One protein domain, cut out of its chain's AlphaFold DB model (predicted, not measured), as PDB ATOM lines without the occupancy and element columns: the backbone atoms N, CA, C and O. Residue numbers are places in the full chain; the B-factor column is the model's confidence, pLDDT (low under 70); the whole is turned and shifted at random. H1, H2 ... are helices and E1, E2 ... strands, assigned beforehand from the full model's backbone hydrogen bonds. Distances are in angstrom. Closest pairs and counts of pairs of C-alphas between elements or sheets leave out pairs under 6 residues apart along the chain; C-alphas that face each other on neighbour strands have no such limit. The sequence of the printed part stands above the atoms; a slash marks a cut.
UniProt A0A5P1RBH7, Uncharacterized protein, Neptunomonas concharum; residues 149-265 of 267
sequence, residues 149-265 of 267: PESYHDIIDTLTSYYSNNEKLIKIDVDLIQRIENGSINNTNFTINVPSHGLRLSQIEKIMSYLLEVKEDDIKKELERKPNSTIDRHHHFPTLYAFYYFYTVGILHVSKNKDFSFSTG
ATOM      1  N   PRO A 149      23.111 -39.701  16.038       89.50
ATOM      2  CA  PRO A 149      24.476 -40.139  16.295       89.50
ATOM      3  C   PRO A 149      24.980 -41.066  15.181       89.50
ATOM      4  O   PRO A 149      24.200 -41.710  14.490       89.50
ATOM      5  N   GLU A 150      26.295 -41.179  15.024       86.56
ATOM      6  CA  GLU A 150      26.889 -41.965  13.932       86.56
ATOM      7  C   GLU A 150      26.983 -43.471  14.238       86.56
ATOM      8  O   GLU A 150      27.578 -44.217  13.469       86.56
ATOM      9  N   SER A 151      26.430 -43.961  15.352       91.69
ATOM     10  CA  SER A 151      26.506 -45.382  15.709       91.69
ATOM     11  C   SER A 151      25.318 -46.173  15.152       91.69
ATOM     12  O   SER A 151      24.182 -45.710  15.162       91.69
ATOM     13  N   TYR A 152      25.559 -47.406  14.693       92.19
ATOM     14  CA  TYR A 152      24.521 -48.254  14.088       92.19
ATOM     15  C   TYR A 152      23.262 -48.400  14.964       92.19
ATOM     16  O   TYR A 152      22.144 -48.277  14.465       92.19
ATOM     17  N   HIS A 153      23.432 -48.656  16.266       91.50
ATOM     18  CA  HIS A 153      22.305 -48.854  17.184       91.50
ATOM     19  C   HIS A 153      21.552 -47.550  17.453       91.50
ATOM     20  O   HIS A 153      20.327 -47.533  17.357       91.50
ATOM     21  N   ASP A 154      22.273 -46.450  17.678       92.94
ATOM     22  CA  ASP A 154      21.650 -45.149  17.932       92.94
ATOM     23  C   ASP A 154      20.857 -44.651  16.713       92.94
ATOM     24  O   ASP A 154      19.813 -44.010  16.864       92.94
ATOM     25  N   ILE A 155      21.309 -44.979  15.496       94.75
ATOM     26  CA  ILE A 155      20.593 -44.667  14.251       94.75
ATOM     27  C   ILE A 155      19.269 -45.428  14.176       94.75
ATOM     28  O   ILE A 155      18.236 -44.831  13.863       94.75
ATOM     29  N   ILE A 156      19.268 -46.725  14.500       93.38
ATOM     30  CA  ILE A 156      18.037 -47.529  14.544       93.38
ATOM     31  C   ILE A 156      17.072 -46.983  15.597       93.38
ATOM     32  O   ILE A 156      15.881 -46.835  15.309       93.38
ATOM     33  N   ASP A 157      17.564 -46.651  16.788       92.62
ATOM     34  CA  ASP A 157      16.742 -46.113  17.873       92.62
ATOM     35  C   ASP A 157      16.164 -44.741  17.510       92.62
ATOM     36  O   ASP A 157      14.981 -44.468  17.746       92.62
ATOM     37  N   THR A 158      16.964 -43.897  16.849       93.88
ATOM     38  CA  THR A 158      16.515 -42.605  16.319       93.88
ATOM     39  C   THR A 158      15.372 -42.811  15.330       93.88
ATOM     40  O   THR A 158      14.280 -42.282  15.542       93.88
ATOM     41  N   LEU A 159      15.571 -43.620  14.285       93.69
ATOM     42  CA  LEU A 159      14.540 -43.891  13.280       93.69
ATOM     43  C   LEU A 159      13.276 -44.502  13.908       93.69
ATOM     44  O   LEU A 159      12.164 -44.074  13.601       93.69
ATOM     45  N   THR A 160      13.435 -45.424  14.861       92.50
ATOM     46  CA  THR A 160      12.328 -46.031  15.620       92.50
ATOM     47  C   THR A 160      11.537 -44.973  16.389       92.50
ATOM     48  O   THR A 160      10.306 -44.970  16.342       92.50
ATOM     49  N   SER A 161      12.218 -44.027  17.048       91.56
ATOM     50  CA  SER A 161      11.575 -42.911  17.754       91.56
ATOM     51  C   SER A 161      10.788 -42.006  16.807       91.56
ATOM     52  O   SER A 161       9.703 -41.547  17.166       91.56
ATOM     53  N   TYR A 162      11.305 -41.757  15.602       92.06
ATOM     54  CA  TYR A 162      10.586 -40.978  14.597       92.06
ATOM     55  C   TYR A 162       9.335 -41.708  14.100       92.06
ATOM     56  O   TYR A 162       8.264 -41.112  14.093       92.06
ATOM     57  N   TYR A 163       9.438 -42.999  13.773       90.81
ATOM     58  CA  TYR A 163       8.309 -43.813  13.299       90.81
ATOM     59  C   TYR A 163       7.320 -44.231  14.401       90.81
ATOM     60  O   TYR A 163       6.288 -44.820  14.091       90.81
ATOM     61  N   SER A 164       7.593 -43.901  15.666       88.75
ATOM     62  CA  SER A 164       6.688 -44.133  16.806       88.75
ATOM     63  C   SER A 164       6.021 -42.852  17.324       88.75
ATOM     64  O   SER A 164       5.359 -42.876  18.358       88.75
ATOM     65  N   ASN A 165       6.218 -41.712  16.655       88.81
ATOM     66  CA  ASN A 165       5.683 -40.424  17.085       88.81
ATOM     67  C   ASN A 165       5.129 -39.642  15.887       88.81
ATOM     68  O   ASN A 165       5.875 -39.326  14.964       88.81
ATOM     69  N   ASN A 166       3.843 -39.276  15.927       84.94
ATOM     70  CA  ASN A 166       3.168 -38.563  14.834       84.94
ATOM     71  C   ASN A 166       3.910 -37.291  14.414       84.94
ATOM     72  O   ASN A 166       4.228 -37.126  13.242       84.94
ATOM     73  N   GLU A 167       4.226 -36.405  15.359       88.00
ATOM     74  CA  GLU A 167       4.851 -35.109  15.061       88.00
ATOM     75  C   GLU A 167       6.225 -35.262  14.402       88.00
ATOM     76  O   GLU A 167       6.616 -34.454  13.556       88.00
ATOM     77  N   LYS A 168       6.968 -36.301  14.789       90.19
ATOM     78  CA  LYS A 168       8.265 -36.625  14.198       90.19
ATOM     79  C   LYS A 168       8.114 -37.279  12.831       90.19
ATOM     80  O   LYS A 168       8.805 -36.874  11.899       90.19
ATOM     81  N   LEU A 169       7.205 -38.242  12.694       88.88
ATOM     82  CA  LEU A 169       6.977 -38.951  11.442       88.88
ATOM     83  C   LEU A 169       6.501 -37.999  10.332       88.88
ATOM     84  O   LEU A 169       6.958 -38.151   9.204       88.88
ATOM     85  N   ILE A 170       5.717 -36.954  10.641       88.81
ATOM     86  CA  ILE A 170       5.324 -35.923   9.650       88.81
ATOM     87  C   ILE A 170       6.558 -35.292   8.997       88.81
ATOM     88  O   ILE A 170       6.531 -34.963   7.817       88.81
ATOM     89  N   LYS A 171       7.662 -35.132   9.731       87.69
ATOM     90  CA  LYS A 171       8.870 -34.487   9.201       87.69
ATOM     91  C   LYS A 171       9.615 -35.351   8.182       87.69
ATOM     92  O   LYS A 171      10.380 -34.803   7.397       87.69
ATOM     93  N   ILE A 172       9.399 -36.665   8.199       89.31
ATOM     94  CA  ILE A 172      10.130 -37.631   7.367       89.31
ATOM     95  C   ILE A 172       9.229 -38.270   6.306       89.31
ATOM     96  O   ILE A 172       9.669 -38.526   5.191       89.31
ATOM     97  N   ASP A 173       7.975 -38.568   6.623       89.62
ATOM     98  CA  ASP A 173       7.105 -39.357   5.753       89.62
ATOM     99  C   ASP A 173       5.656 -38.865   5.839       89.62
ATOM    100  O   ASP A 173       4.755 -39.521   6.371       89.62
ATOM    101  N   VAL A 174       5.445 -37.653   5.313       89.94
ATOM    102  CA  VAL A 174       4.118 -37.023   5.210       89.94
ATOM    103  C   VAL A 174       3.133 -37.940   4.481       89.94
ATOM    104  O   VAL A 174       1.986 -38.070   4.905       89.94
ATOM    105  N   ASP A 175       3.584 -38.603   3.413       89.69
ATOM    106  CA  ASP A 175       2.747 -39.478   2.590       89.69
ATOM    107  C   ASP A 175       2.237 -40.683   3.396       89.69
ATOM    108  O   ASP A 175       1.065 -41.064   3.289       89.69
ATOM    109  N   LEU A 176       3.095 -41.288   4.227       89.50
ATOM    110  CA  LEU A 176       2.698 -42.381   5.110       89.50
ATOM    111  C   LEU A 176       1.653 -41.931   6.129       89.50
ATOM    112  O   LEU A 176       0.643 -42.619   6.291       89.50
ATOM    113  N   ILE A 177       1.845 -40.777   6.768       88.56
ATOM    114  CA  ILE A 177       0.857 -40.253   7.719       88.56
ATOM    115  C   ILE A 177      -0.468 -39.961   7.042       88.56
ATOM    116  O   ILE A 177      -1.497 -40.417   7.531       88.56
ATOM    117  N   GLN A 178      -0.463 -39.302   5.885       89.12
ATOM    118  CA  GLN A 178      -1.697 -39.039   5.149       89.12
ATOM    119  C   GLN A 178      -2.437 -40.336   4.812       89.12
ATOM    120  O   GLN A 178      -3.659 -40.404   4.913       89.12
ATOM    121  N   ARG A 179      -1.720 -41.404   4.448       87.81
ATOM    122  CA  ARG A 179      -2.331 -42.720   4.210       87.81
ATOM    123  C   ARG A 179      -2.936 -43.339   5.473       87.81
ATOM    124  O   ARG A 179      -3.975 -43.989   5.364       87.81
ATOM    125  N   ILE A 180      -2.302 -43.169   6.635       87.12
ATOM    126  CA  ILE A 180      -2.832 -43.625   7.931       87.12
ATOM    127  C   ILE A 180      -4.090 -42.819   8.286       87.12
ATOM    128  O   ILE A 180      -5.150 -43.390   8.551       87.12
ATOM    129  N   GLU A 181      -4.008 -41.492   8.218       86.38
ATOM    130  CA  GLU A 181      -5.088 -40.567   8.567       86.38
ATOM    131  C   GLU A 181      -6.309 -40.720   7.655       86.38
ATOM    132  O   GLU A 181      -7.444 -40.723   8.139       86.38
ATOM    133  N   ASN A 182      -6.096 -40.942   6.357       87.94
ATOM    134  CA  ASN A 182      -7.167 -41.149   5.381       87.94
ATOM    135  C   ASN A 182      -7.795 -42.553   5.454       87.94
ATOM    136  O   ASN A 182      -8.757 -42.827   4.740       87.94
ATOM    137  N   GLY A 183      -7.282 -43.450   6.307       79.81
ATOM    138  CA  GLY A 183      -7.776 -44.827   6.411       79.81
ATOM    139  C   GLY A 183      -7.450 -45.686   5.186       79.81
ATOM    140  O   GLY A 183      -8.065 -46.729   4.978       79.81
ATOM    141  N   SER A 184      -6.471 -45.275   4.373       82.88
ATOM    142  CA  SER A 184      -5.971 -46.071   3.243       82.88
ATOM    143  C   SER A 184      -5.203 -47.311   3.709       82.88
ATOM    144  O   SER A 184      -4.937 -48.215   2.919       82.88
ATOM    145  N   ILE A 185      -4.830 -47.352   4.992       78.25
ATOM    146  CA  ILE A 185      -4.178 -48.477   5.654       78.25
ATOM    147  C   ILE A 185      -5.138 -49.012   6.714       78.25
ATOM    148  O   ILE A 185      -5.326 -48.402   7.763       78.25
ATOM    149  N   ASN A 186      -5.747 -50.162   6.433       64.81
ATOM    150  CA  ASN A 186      -6.675 -50.802   7.356       64.81
ATOM    151  C   ASN A 186      -5.953 -51.884   8.164       64.81
ATOM    152  O   ASN A 186      -5.533 -52.901   7.618       64.81
ATOM    153  N   ASN A 187      -5.832 -51.638   9.470       64.31
ATOM    154  CA  ASN A 187      -5.621 -52.602  10.552       64.31
ATOM    155  C   ASN A 187      -4.720 -53.814  10.228       64.31
ATOM    156  O   ASN A 187      -5.177 -54.959  10.286       64.31
ATOM    157  N   THR A 188      -3.459 -53.565   9.862       75.62
ATOM    158  CA  THR A 188      -2.494 -54.601   9.459       75.62
ATOM    159  C   THR A 188      -1.058 -54.228   9.824       75.62
ATOM    160  O   THR A 188      -0.707 -53.051   9.908       75.62
ATOM    161  N   ASN A 189      -0.233 -55.256  10.035       81.56
ATOM    162  CA  ASN A 189       1.223 -55.139  10.054       81.56
ATOM    163  C   ASN A 189       1.712 -55.048   8.607       81.56
ATOM    164  O   ASN A 189       1.373 -55.917   7.801       81.56
ATOM    165  N   PHE A 190       2.517 -54.041   8.279       85.12
ATOM    166  CA  PHE A 190       3.121 -53.930   6.954       85.12
ATOM    167  C   PHE A 190       4.534 -53.355   7.026       85.12
ATOM    168  O   PHE A 190       4.901 -52.643   7.961       85.12
ATOM    169  N   THR A 191       5.327 -53.684   6.011       85.62
ATOM    170  CA  THR A 191       6.674 -53.148   5.828       85.62
ATOM    171  C   THR A 191       6.602 -51.706   5.353       85.62
ATOM    172  O   THR A 191       5.841 -51.378   4.436       85.62
ATOM    173  N   ILE A 192       7.411 -50.842   5.953       87.44
ATOM    174  CA  ILE A 192       7.520 -49.448   5.524       87.44
ATOM    175  C   ILE A 192       8.386 -49.332   4.272       87.44
ATOM    176  O   ILE A 192       9.330 -50.088   4.071       87.44
ATOM    177  N   ASN A 193       8.065 -48.355   3.428       88.88
ATOM    178  CA  ASN A 193       8.916 -47.992   2.304       88.88
ATOM    179  C   ASN A 193       9.784 -46.802   2.697       88.88
ATOM    180  O   ASN A 193       9.374 -45.974   3.507       88.88
ATOM    181  N   VAL A 194      10.951 -46.688   2.067       92.75
ATOM    182  CA  VAL A 194      11.758 -45.469   2.153       92.75
ATOM    183  C   VAL A 194      10.953 -44.282   1.592       92.75
ATOM    184  O   VAL A 194      10.401 -44.413   0.489       92.75
ATOM    185  N   PRO A 195      10.915 -43.124   2.279       90.88
ATOM    186  CA  PRO A 195      10.285 -41.912   1.769       90.88
ATOM    187  C   PRO A 195      10.827 -41.494   0.408       90.88
ATOM    188  O   PRO A 195      11.984 -41.726   0.058       90.88
ATOM    189  N   SER A 196       9.993 -40.818  -0.376       87.50
ATOM    190  CA  SER A 196      10.300 -40.510  -1.776       87.50
ATOM    191  C   SER A 196      11.570 -39.669  -1.971       87.50
ATOM    192  O   SER A 196      12.213 -39.786  -3.020       87.50
ATOM    193  N   HIS A 197      11.950 -38.850  -0.991       86.94
ATOM    194  CA  HIS A 197      13.162 -38.029  -1.010       86.94
ATOM    195  C   HIS A 197      14.414 -38.760  -0.493       86.94
ATOM    196  O   HIS A 197      15.520 -38.304  -0.769       86.94
ATOM    197  N   GLY A 198      14.247 -39.886   0.206       90.88
ATOM    198  CA  GLY A 198      15.343 -40.638   0.810       90.88
ATOM    199  C   GLY A 198      16.172 -41.449  -0.193       90.88
ATOM    200  O   GLY A 198      15.740 -41.729  -1.321       90.88
ATOM    201  N   LEU A 199      17.375 -41.849   0.226       94.44
ATOM    202  CA  LEU A 199      18.231 -42.778  -0.521       94.44
ATOM    203  C   LEU A 199      17.549 -44.148  -0.664       94.44
ATOM    204  O   LEU A 199      17.150 -44.756   0.323       94.44
ATOM    205  N   ARG A 200      17.421 -44.677  -1.884       95.69
ATOM    206  CA  ARG A 200      16.723 -45.954  -2.109       95.69
ATOM    207  C   ARG A 200      17.580 -47.145  -1.680       95.69
ATOM    208  O   ARG A 200      18.778 -47.170  -1.950       95.69
ATOM    209  N   LEU A 201      16.941 -48.195  -1.163       96.25
ATOM    210  CA  LEU A 201      17.608 -49.457  -0.807       96.25
ATOM    211  C   LEU A 201      18.387 -50.065  -1.982       96.25
ATOM    212  O   LEU A 201      19.564 -50.384  -1.844       96.25
ATOM    213  N   SER A 202      17.793 -50.076  -3.178       96.00
ATOM    214  CA  SER A 202      18.458 -50.560  -4.396       96.00
ATOM    215  C   SER A 202      19.636 -49.702  -4.867       96.00
ATOM    216  O   SER A 202      20.465 -50.155  -5.652       96.00
ATOM    217  N   GLN A 203      19.737 -48.448  -4.412       96.38
ATOM    218  CA  GLN A 203      20.934 -47.640  -4.651       96.38
ATOM    219  C   GLN A 203      22.065 -48.069  -3.712       96.38
ATOM    220  O   GLN A 203      23.196 -48.206  -4.170       96.38
ATOM    221  N   ILE A 204      21.755 -48.338  -2.439       97.25
ATOM    222  CA  ILE A 204      22.717 -48.849  -1.451       97.25
ATOM    223  C   ILE A 204      23.261 -50.209  -1.902       97.25
ATOM    224  O   ILE A 204      24.475 -50.378  -1.975       97.25
ATOM    225  N   GLU A 205      22.380 -51.134  -2.296       97.00
ATOM    226  CA  GLU A 205      22.738 -52.459  -2.832       97.00
ATOM    227  C   GLU A 205      23.770 -52.358  -3.962       97.00
ATOM    228  O   GLU A 205      24.836 -52.975  -3.902       97.00
ATOM    229  N   LYS A 206      23.494 -51.521  -4.969       96.50
ATOM    230  CA  LYS A 206      24.381 -51.335  -6.124       96.50
ATOM    231  C   LYS A 206      25.709 -50.693  -5.760       96.50
ATOM    232  O   LYS A 206      26.746 -51.150  -6.232       96.50
ATOM    233  N   ILE A 207      25.689 -49.637  -4.947       96.44
ATOM    234  CA  ILE A 207      26.910 -48.948  -4.513       96.44
ATOM    235  C   ILE A 207      27.822 -49.929  -3.768       96.44
ATOM    236  O   ILE A 207      28.991 -50.065  -4.122       96.44
ATOM    237  N   MET A 208      27.274 -50.665  -2.799       95.94
ATOM    238  CA  MET A 208      28.029 -51.626  -1.993       95.94
ATOM    239  C   MET A 208      28.524 -52.820  -2.823       95.94
ATOM    240  O   MET A 208      29.662 -53.247  -2.653       95.94
ATOM    241  N   SER A 209      27.716 -53.310  -3.770       95.75
ATOM    242  CA  SER A 209      28.092 -54.358  -4.736       95.75
ATOM    243  C   SER A 209      29.300 -53.960  -5.584       95.75
ATOM    244  O   SER A 209      30.249 -54.736  -5.729       95.75
ATOM    245  N   TYR A 210      29.323 -52.725  -6.094       93.50
ATOM    246  CA  TYR A 210      30.471 -52.231  -6.847       93.50
ATOM    247  C   TYR A 210      31.708 -52.010  -5.976       93.50
ATOM    248  O   TYR A 210      32.803 -52.346  -6.415       93.50
ATOM    249  N   LEU A 211      31.550 -51.465  -4.767       92.69
ATOM    250  CA  LEU A 211      32.682 -51.139  -3.894       92.69
ATOM    251  C   LEU A 211      33.357 -52.357  -3.288       92.69
ATOM    252  O   LEU A 211      34.576 -52.387  -3.168       92.69
ATOM    253  N   LEU A 212      32.566 -53.347  -2.886       91.25
ATOM    254  CA  LEU A 212      33.081 -54.569  -2.280       91.25
ATOM    255  C   LEU A 212      33.430 -55.631  -3.325       91.25
ATOM    256  O   LEU A 212      33.952 -56.678  -2.958       91.25
ATOM    257  N   GLU A 213      33.135 -55.370  -4.602       90.25
ATOM    258  CA  GLU A 213      33.304 -56.316  -5.709       90.25
ATOM    259  C   GLU A 213      32.565 -57.653  -5.463       90.25
ATOM    260  O   GLU A 213      33.015 -58.729  -5.857       90.25
ATOM    261  N   VAL A 214      31.395 -57.585  -4.819       92.62
ATOM    262  CA  VAL A 214      30.553 -58.731  -4.432       92.62
ATOM    263  C   VAL A 214      29.220 -58.675  -5.186       92.62
ATOM    264  O   VAL A 214      28.782 -57.616  -5.621       92.62
ATOM    265  N   LYS A 215      28.556 -59.821  -5.379       93.06
ATOM    266  CA  LYS A 215      27.237 -59.869  -6.030       93.06
ATOM    267  C   LYS A 215      26.164 -59.186  -5.179       93.06
ATOM    268  O   LYS A 215      26.172 -59.279  -3.957       93.06
ATOM    269  N   GLU A 216      25.186 -58.578  -5.846       91.00
ATOM    270  CA  GLU A 216      24.095 -57.831  -5.201       91.00
ATOM    271  C   GLU A 216      23.273 -58.698  -4.227       91.00
ATOM    272  O   GLU A 216      22.959 -58.250  -3.128       91.00
ATOM    273  N   ASP A 217      23.027 -59.968  -4.567       93.25
ATOM    274  CA  ASP A 217      22.315 -60.915  -3.692       93.25
ATOM    275  C   ASP A 217      23.049 -61.193  -2.370       93.25
ATOM    276  O   ASP A 217      22.419 -61.403  -1.331       93.25
ATOM    277  N   ASP A 218      24.384 -61.214  -2.398       94.00
ATOM    278  CA  ASP A 218      25.203 -61.449  -1.208       94.00
ATOM    279  C   ASP A 218      25.285 -60.177  -0.354       94.00
ATOM    280  O   ASP A 218      25.164 -60.244   0.870       94.00
ATOM    281  N   ILE A 219      25.382 -59.009  -1.001       95.12
ATOM    282  CA  ILE A 219      25.302 -57.698  -0.344       95.12
ATOM    283  C   ILE A 219      23.971 -57.517   0.376       95.12
ATOM    284  O   ILE A 219      23.955 -57.078   1.523       95.12
ATOM    285  N   LYS A 220      22.857 -57.889  -0.257       94.69
ATOM    286  CA  LYS A 220      21.532 -57.797   0.355       94.69
ATOM    287  C   LYS A 220      21.466 -58.575   1.670       94.69
ATOM    288  O   LYS A 220      21.112 -58.008   2.699       94.69
ATOM    289  N   LYS A 221      21.907 -59.836   1.670       92.94
ATOM    290  CA  LYS A 221      21.966 -60.657   2.894       92.94
ATOM    291  C   LYS A 221      22.861 -60.037   3.969       92.94
ATOM    292  O   LYS A 221      22.580 -60.168   5.159       92.94
ATOM    293  N   GLU A 222      23.950 -59.386   3.566       92.69
ATOM    294  CA  GLU A 222      24.860 -58.707   4.490       92.69
ATOM    295  C   GLU A 222      24.260 -57.422   5.087       92.69
ATOM    296  O   GLU A 222      24.506 -57.121   6.255       92.69
ATOM    297  N   LEU A 223      23.466 -56.675   4.322       94.00
ATOM    298  CA  LEU A 223      22.804 -55.459   4.795       94.00
ATOM    299  C   LEU A 223      21.569 -55.764   5.668       94.00
ATOM    300  O   LEU A 223      21.247 -54.986   6.562       94.00
ATOM    301  N   GLU A 224      20.897 -56.900   5.446       92.19
ATOM    302  CA  GLU A 224      19.717 -57.338   6.216       92.19
ATOM    303  C   GLU A 224      20.059 -57.946   7.587       92.19
ATOM    304  O   GLU A 224      19.190 -58.054   8.455       92.19
ATOM    305  N   ARG A 225      21.307 -58.372   7.821       89.38
ATOM    306  CA  ARG A 225      21.694 -58.966   9.112       89.38
ATOM    307  C   ARG A 225      21.999 -57.899  10.164       89.38
ATOM    308  O   ARG A 225      22.461 -56.804   9.853       89.38
ATOM    309  N   LYS A 226      21.846 -58.271  11.436       88.88
ATOM    310  CA  LYS A 226      22.373 -57.505  12.577       88.88
ATOM    311  C   LYS A 226      23.910 -57.639  12.671       88.88
ATOM    312  O   LYS A 226      24.471 -58.610  12.138       88.88
ATOM    313  N   PRO A 227      24.597 -56.691  13.335       87.81
ATOM    314  CA  PRO A 227      26.001 -56.858  13.687       87.81
ATOM    315  C   PRO A 227      26.150 -58.026  14.669       87.81
ATOM    316  O   PRO A 227      25.414 -58.137  15.647       87.81
ATOM    317  N   ASN A 228      27.115 -58.896  14.394       87.00
ATOM    318  CA  ASN A 228      27.474 -60.058  15.203       87.00
ATOM    319  C   ASN A 228      28.844 -59.877  15.878       87.00
ATOM    320  O   ASN A 228      29.203 -60.663  16.753       87.00
ATOM    321  N   SER A 229      29.631 -58.886  15.449       85.19
ATOM    322  CA  SER A 229      30.978 -58.623  15.953       85.19
ATOM    323  C   SER A 229      31.346 -57.146  15.836       85.19
ATOM    324  O   SER A 229      30.878 -56.455  14.938       85.19
ATOM    325  N   THR A 230      32.260 -56.684  16.688       80.12
ATOM    326  CA  THR A 230      32.771 -55.302  16.695       80.12
ATOM    327  C   THR A 230      33.621 -54.944  15.474       80.12
ATOM    328  O   THR A 230      33.895 -53.770  15.248       80.12
ATOM    329  N   ILE A 231      34.037 -55.936  14.681       84.31
ATOM    330  CA  ILE A 231      34.768 -55.739  13.417       84.31
ATOM    331  C   ILE A 231      33.853 -55.769  12.185       84.31
ATOM    332  O   ILE A 231      34.341 -55.737  11.054       84.31
ATOM    333  N   ASP A 232      32.538 -55.894  12.380       86.06
ATOM    334  CA  ASP A 232      31.591 -55.920  11.272       86.06
ATOM    335  C   ASP A 232      31.573 -54.598  10.505       86.06
ATOM    336  O   ASP A 232      31.717 -53.512  11.068       86.06
ATOM    337  N   ARG A 233      31.301 -54.685   9.198       88.44
ATOM    338  CA  ARG A 233      31.157 -53.509   8.327       88.44
ATOM    339  C   ARG A 233      30.025 -52.574   8.758       88.44
ATOM    340  O   ARG A 233      30.083 -51.395   8.424       88.44
ATOM    341  N   HIS A 234      29.080 -53.048   9.573       90.12
ATOM    342  CA  HIS A 234      28.106 -52.230  10.303       90.12
ATOM    343  C   HIS A 234      28.751 -51.101  11.112       90.12
ATOM    344  O   HIS A 234      28.116 -50.080  11.327       90.12
ATOM    345  N   HIS A 235      30.001 -51.254  11.548       86.88
ATOM    346  CA  HIS A 235      30.740 -50.213  12.264       86.88
ATOM    347  C   HIS A 235      31.560 -49.309  11.337       86.88
ATOM    348  O   HIS A 235      31.957 -48.223  11.741       86.88
ATOM    349  N   HIS A 236      31.807 -49.733  10.095       90.50
ATOM    350  CA  HIS A 236      32.470 -48.909   9.080       90.50
ATOM    351  C   HIS A 236      31.471 -48.035   8.315       90.50
ATOM    352  O   HIS A 236      31.794 -46.907   7.963       90.50
ATOM    353  N   PHE A 237      30.261 -48.550   8.078       93.56
ATOM    354  CA  PHE A 237      29.177 -47.872   7.363       93.56
ATOM    355  C   PHE A 237      27.887 -47.853   8.195       93.56
ATOM    356  O   PHE A 237      26.851 -48.350   7.739       93.56
ATOM    357  N   PRO A 238      27.925 -47.309   9.422       93.62
ATOM    358  CA  PRO A 238      26.825 -47.419  10.378       93.62
ATOM    359  C   PRO A 238      25.505 -46.917   9.812       93.62
ATOM    360  O   PRO A 238      24.504 -47.627   9.885       93.62
ATOM    361  N   THR A 239      25.516 -45.765   9.146       95.69
ATOM    362  CA  THR A 239      24.315 -45.169   8.564       95.69
ATOM    363  C   THR A 239      23.711 -46.019   7.455       95.69
ATOM    364  O   THR A 239      22.515 -46.295   7.490       95.69
ATOM    365  N   LEU A 240      24.511 -46.475   6.486       96.06
ATOM    366  CA  LEU A 240      23.998 -47.260   5.358       96.06
ATOM    367  C   LEU A 240      23.425 -48.602   5.822       96.06
ATOM    368  O   LEU A 240      22.345 -48.984   5.375       96.06
ATOM    369  N   TYR A 241      24.108 -49.283   6.747       95.81
ATOM    370  CA  TYR A 241      23.638 -50.560   7.288       95.81
ATOM    371  C   TYR A 241      22.400 -50.381   8.168       95.81
ATOM    372  O   TYR A 241      21.438 -51.131   8.015       95.81
ATOM    373  N   ALA A 242      22.391 -49.402   9.077       95.38
ATOM    374  CA  ALA A 242      21.254 -49.158   9.963       95.38
ATOM    375  C   ALA A 242      20.009 -48.749   9.174       95.38
ATOM    376  O   ALA A 242      18.934 -49.308   9.383       95.38
ATOM    377  N   PHE A 243      20.168 -47.828   8.222       95.69
ATOM    378  CA  PHE A 243      19.090 -47.382   7.350       95.69
ATOM    379  C   PHE A 243      18.526 -48.538   6.519       95.69
ATOM    380  O   PHE A 243      17.313 -48.739   6.477       95.69
ATOM    381  N   TYR A 244      19.396 -49.337   5.895       96.12
ATOM    382  CA  TYR A 244      18.958 -50.472   5.092       96.12
ATOM    383  C   TYR A 244      18.213 -51.513   5.935       96.12
ATOM    384  O   TYR A 244      17.105 -51.926   5.585       96.12
ATOM    385  N   TYR A 245      18.783 -51.895   7.079       94.19
ATOM    386  CA  TYR A 245      18.165 -52.826   8.021       94.19
ATOM    387  C   TYR A 245      16.791 -52.326   8.501       94.19
ATOM    388  O   TYR A 245      15.811 -53.071   8.501       94.19
ATOM    389  N   PHE A 246      16.693 -51.043   8.859       93.88
ATOM    390  CA  PHE A 246      15.460 -50.435   9.356       93.88
ATOM    391  C   PHE A 246      14.304 -50.552   8.354       93.88
ATOM    392  O   PHE A 246      13.210 -50.969   8.726       93.88
ATOM    393  N   TYR A 247      14.544 -50.241   7.080       94.00
ATOM    394  CA  TYR A 247      13.503 -50.279   6.045       94.00
ATOM    395  C   TYR A 247      13.246 -51.671   5.457       94.00
ATOM    396  O   TYR A 247      12.256 -51.856   4.752       94.00
ATOM    397  N   THR A 248      14.097 -52.659   5.737       92.38
ATOM    398  CA  THR A 248      13.864 -54.055   5.329       92.38
ATOM    399  C   THR A 248      13.147 -54.869   6.401       92.38
ATOM    400  O   THR A 248      12.296 -55.694   6.076       92.38
ATOM    401  N   VAL A 249      13.452 -54.619   7.677       89.12
ATOM    402  CA  VAL A 249      12.948 -55.407   8.815       89.12
ATOM    403  C   VAL A 249      11.885 -54.655   9.633       89.12
ATOM    404  O   VAL A 249      11.194 -55.248  10.464       89.12
ATOM    405  N   GLY A 250      11.732 -53.350   9.404       88.62
ATOM    406  CA  GLY A 250      10.757 -52.495  10.068       88.62
ATOM    407  C   GLY A 250       9.310 -52.859   9.746       88.62
ATOM    408  O   GLY A 250       8.902 -52.891   8.582       88.62
ATOM    409  N   ILE A 251       8.518 -53.068  10.792       89.38
ATOM    410  CA  ILE A 251       7.087 -53.342  10.722       89.38
ATOM    411  C   ILE A 251       6.349 -52.198  11.406       89.38
ATOM    412  O   ILE A 251       6.535 -51.942  12.599       89.38
ATOM    413  N   LEU A 252       5.468 -51.550  10.648       88.88
ATOM    414  CA  LEU A 252       4.509 -50.597  11.181       88.88
ATOM    415  C   LEU A 252       3.181 -51.316  11.426       88.88
ATOM    416  O   LEU A 252       2.622 -51.950  10.527       88.88
ATOM    417  N   HIS A 253       2.681 -51.206  12.650       88.50
ATOM    418  CA  HIS A 253       1.342 -51.625  13.026       88.50
ATOM    419  C   HIS A 253       0.445 -50.395  13.108       88.50
ATOM    420  O   HIS A 253       0.763 -49.462  13.839       88.50
ATOM    421  N   VAL A 254      -0.686 -50.410  12.405       87.81
ATOM    422  CA  VAL A 254      -1.719 -49.369  12.497       87.81
ATOM    423  C   VAL A 254      -2.985 -50.014  13.038       87.81
ATOM    424  O   VAL A 254      -3.476 -50.983  12.463       87.81
ATOM    425  N   SER A 255      -3.507 -49.484  14.136       84.31
ATOM    426  CA  SER A 255      -4.734 -49.948  14.777       84.31
ATOM    427  C   SER A 255      -5.990 -49.404  14.082       84.31
ATOM    428  O   SER A 255      -5.943 -48.457  13.295       84.31
ATOM    429  N   LYS A 256      -7.163 -49.942  14.440       81.44
ATOM    430  CA  LYS A 256      -8.468 -49.440  13.966       81.44
ATOM    431  C   LYS A 256      -8.726 -47.979  14.338       81.44
ATOM    432  O   LYS A 256      -9.451 -47.298  13.621       81.44
ATOM    433  N   ASN A 257      -8.132 -47.511  15.434       83.31
ATOM    434  CA  ASN A 257      -8.266 -46.135  15.908       83.31
ATOM    435  C   ASN A 257      -7.243 -45.191  15.259       83.31
ATOM    436  O   ASN A 257      -7.188 -44.024  15.626       83.31
ATOM    437  N   LYS A 258      -6.462 -45.682  14.283       79.00
ATOM    438  CA  LYS A 258      -5.360 -44.974  13.610       79.00
ATOM    439  C   LYS A 258      -4.150 -44.683  14.501       79.00
ATOM    440  O   LYS A 258      -3.196 -44.076  14.027       79.00
ATOM    441  N   ASP A 259      -4.138 -45.184  15.735       83.56
ATOM    442  CA  ASP A 259      -2.911 -45.264  16.527       83.56
ATOM    443  C   ASP A 259      -1.940 -46.208  15.825       83.56
ATOM    444  O   ASP A 259      -2.359 -47.277  15.364       83.56
ATOM    445  N   PHE A 260      -0.662 -45.849  15.760       85.12
ATOM    446  CA  PHE A 260       0.357 -46.707  15.175       85.12
ATOM    447  C   PHE A 260       1.542 -46.911  16.109       85.12
ATOM    448  O   PHE A 260       1.839 -46.098  16.979       85.12
ATOM    449  N   SER A 261       2.214 -48.038  15.916       85.31
ATOM    450  CA  SER A 261       3.442 -48.399  16.617       85.31
ATOM    451  C   SER A 261       4.402 -49.041  15.630       85.31
ATOM    452  O   SER A 261       3.979 -49.655  14.646       85.31
ATOM    453  N   PHE A 262       5.692 -48.876  15.878       87.38
ATOM    454  CA  PHE A 262       6.735 -49.393  15.014       87.38
ATOM    455  C   PHE A 262       7.619 -50.379  15.777       87.38
ATOM    456  O   PHE A 262       7.922 -50.180  16.951       87.38
ATOM    457  N   SER A 263       8.041 -51.439  15.091       82.69
ATOM    458  CA  SER A 263       8.963 -52.446  15.619       82.69
ATOM    459  C   SER A 263       9.969 -52.846  14.539       82.69
ATOM    460  O   SER A 263       9.616 -52.948  13.365       82.69
ATOM    461  N   THR A 264      11.224 -53.102  14.911       72.38
ATOM    462  CA  THR A 264      12.184 -53.775  14.022       72.38
ATOM    463  C   THR A 264      12.314 -55.224  14.474       72.38
ATOM    464  O   THR A 264      12.886 -55.490  15.524       72.38
ATOM    465  N   GLY A 265      11.745 -56.161  13.707       55.31
ATOM    466  CA  GLY A 265      11.930 -57.614  13.852       55.31
ATOM    467  C   GLY A 265      12.287 -58.125  15.256       55.31
ATOM    468  O   GLY A 265      13.444 -58.482  15.499       55.31
TER     469      GLY A 265
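This is residues 149 to 265 of the 267 residues of an uncharacterized protein of Neptunomonas concharum (UniProt A0A5P1RBH7). Helix H6 forms the middle of an elongated body, with H4 and H5 packed on it toward one end and a small three-stranded sheet toward the other. H1 and H6 start close together, at Tyr 152 and Pro 238, and spread apart as a V, H1 reaching over one face of the sheet with its residues 156 to 163; H2 and H3, a helical hairpin, follow at the sheet's end of the body. The 117 printed residues run H1 H2 H3 E1 H4 H5 H6 E2 E3; the antiparallel sheet has the order E1, E2, E3. The class is mostly helix, the whole compact, with a radius of gyration of the C-alphas of 15.2 A and spans of 46 by 24 by 22 A.

H1, residues 152 to 163, touches the hub H6, residues 238 to 249, at a steep tilt of 49 degrees; the closest C-alphas, of Tyr 152 and Pro 238, are 4.4 A apart. H1 is on the sheet over E3, residues 260 to 264, at a height over the sheet of 8.9 A: two layers, a helix on one face of a sheet. It touches H2, residues 166 to 172, only at the corner, with closest C-alphas Tyr 162 and Lys 168, 4.9 A. H2 and H3, residues 174 to 181, only just touch, with 3 pairs of C-alphas within 8 A. E1, residues 189 to 191, neighbours E2, residues 250 to 254: N 190 and O 252 are 3.1 A apart. H4, residues 201 to 212, touches H5, residues 216 to 224; the closest C-alphas, Ser 209 and Glu 216, are 5.3 A apart. H5 touches H6 about perpendicular, at 89 degrees, with closest C-alphas Glu 224 and Tyr 245, 5.1 A. H6 only grazes the sheet. In the hairpin E2 and E3, N 251 and O 263 are 2.8 A apart. Every O i to N i+4 pair is within hydrogen-bond range in H1, H3, H4, H5 and H6; H2 has 1 of 3, and 3 of 4 O i to N i+3 pairs.

H1 begins at C-alpha 152 (24.521, -48.254, 14.088) and spans 16.8 A; H4 spans 16.4 A and H6 16.1 A. E3 ends at C-alpha 264 (12.184, -53.775, 14.022).

The farthest C-alphas, of Glu 213 and Asn 257, are 47.9 A apart. The printed part has no cut. The link H5 to H6 is long, residues 225 to 237. Residues 186, 187 and 265 have pLDDT under 70.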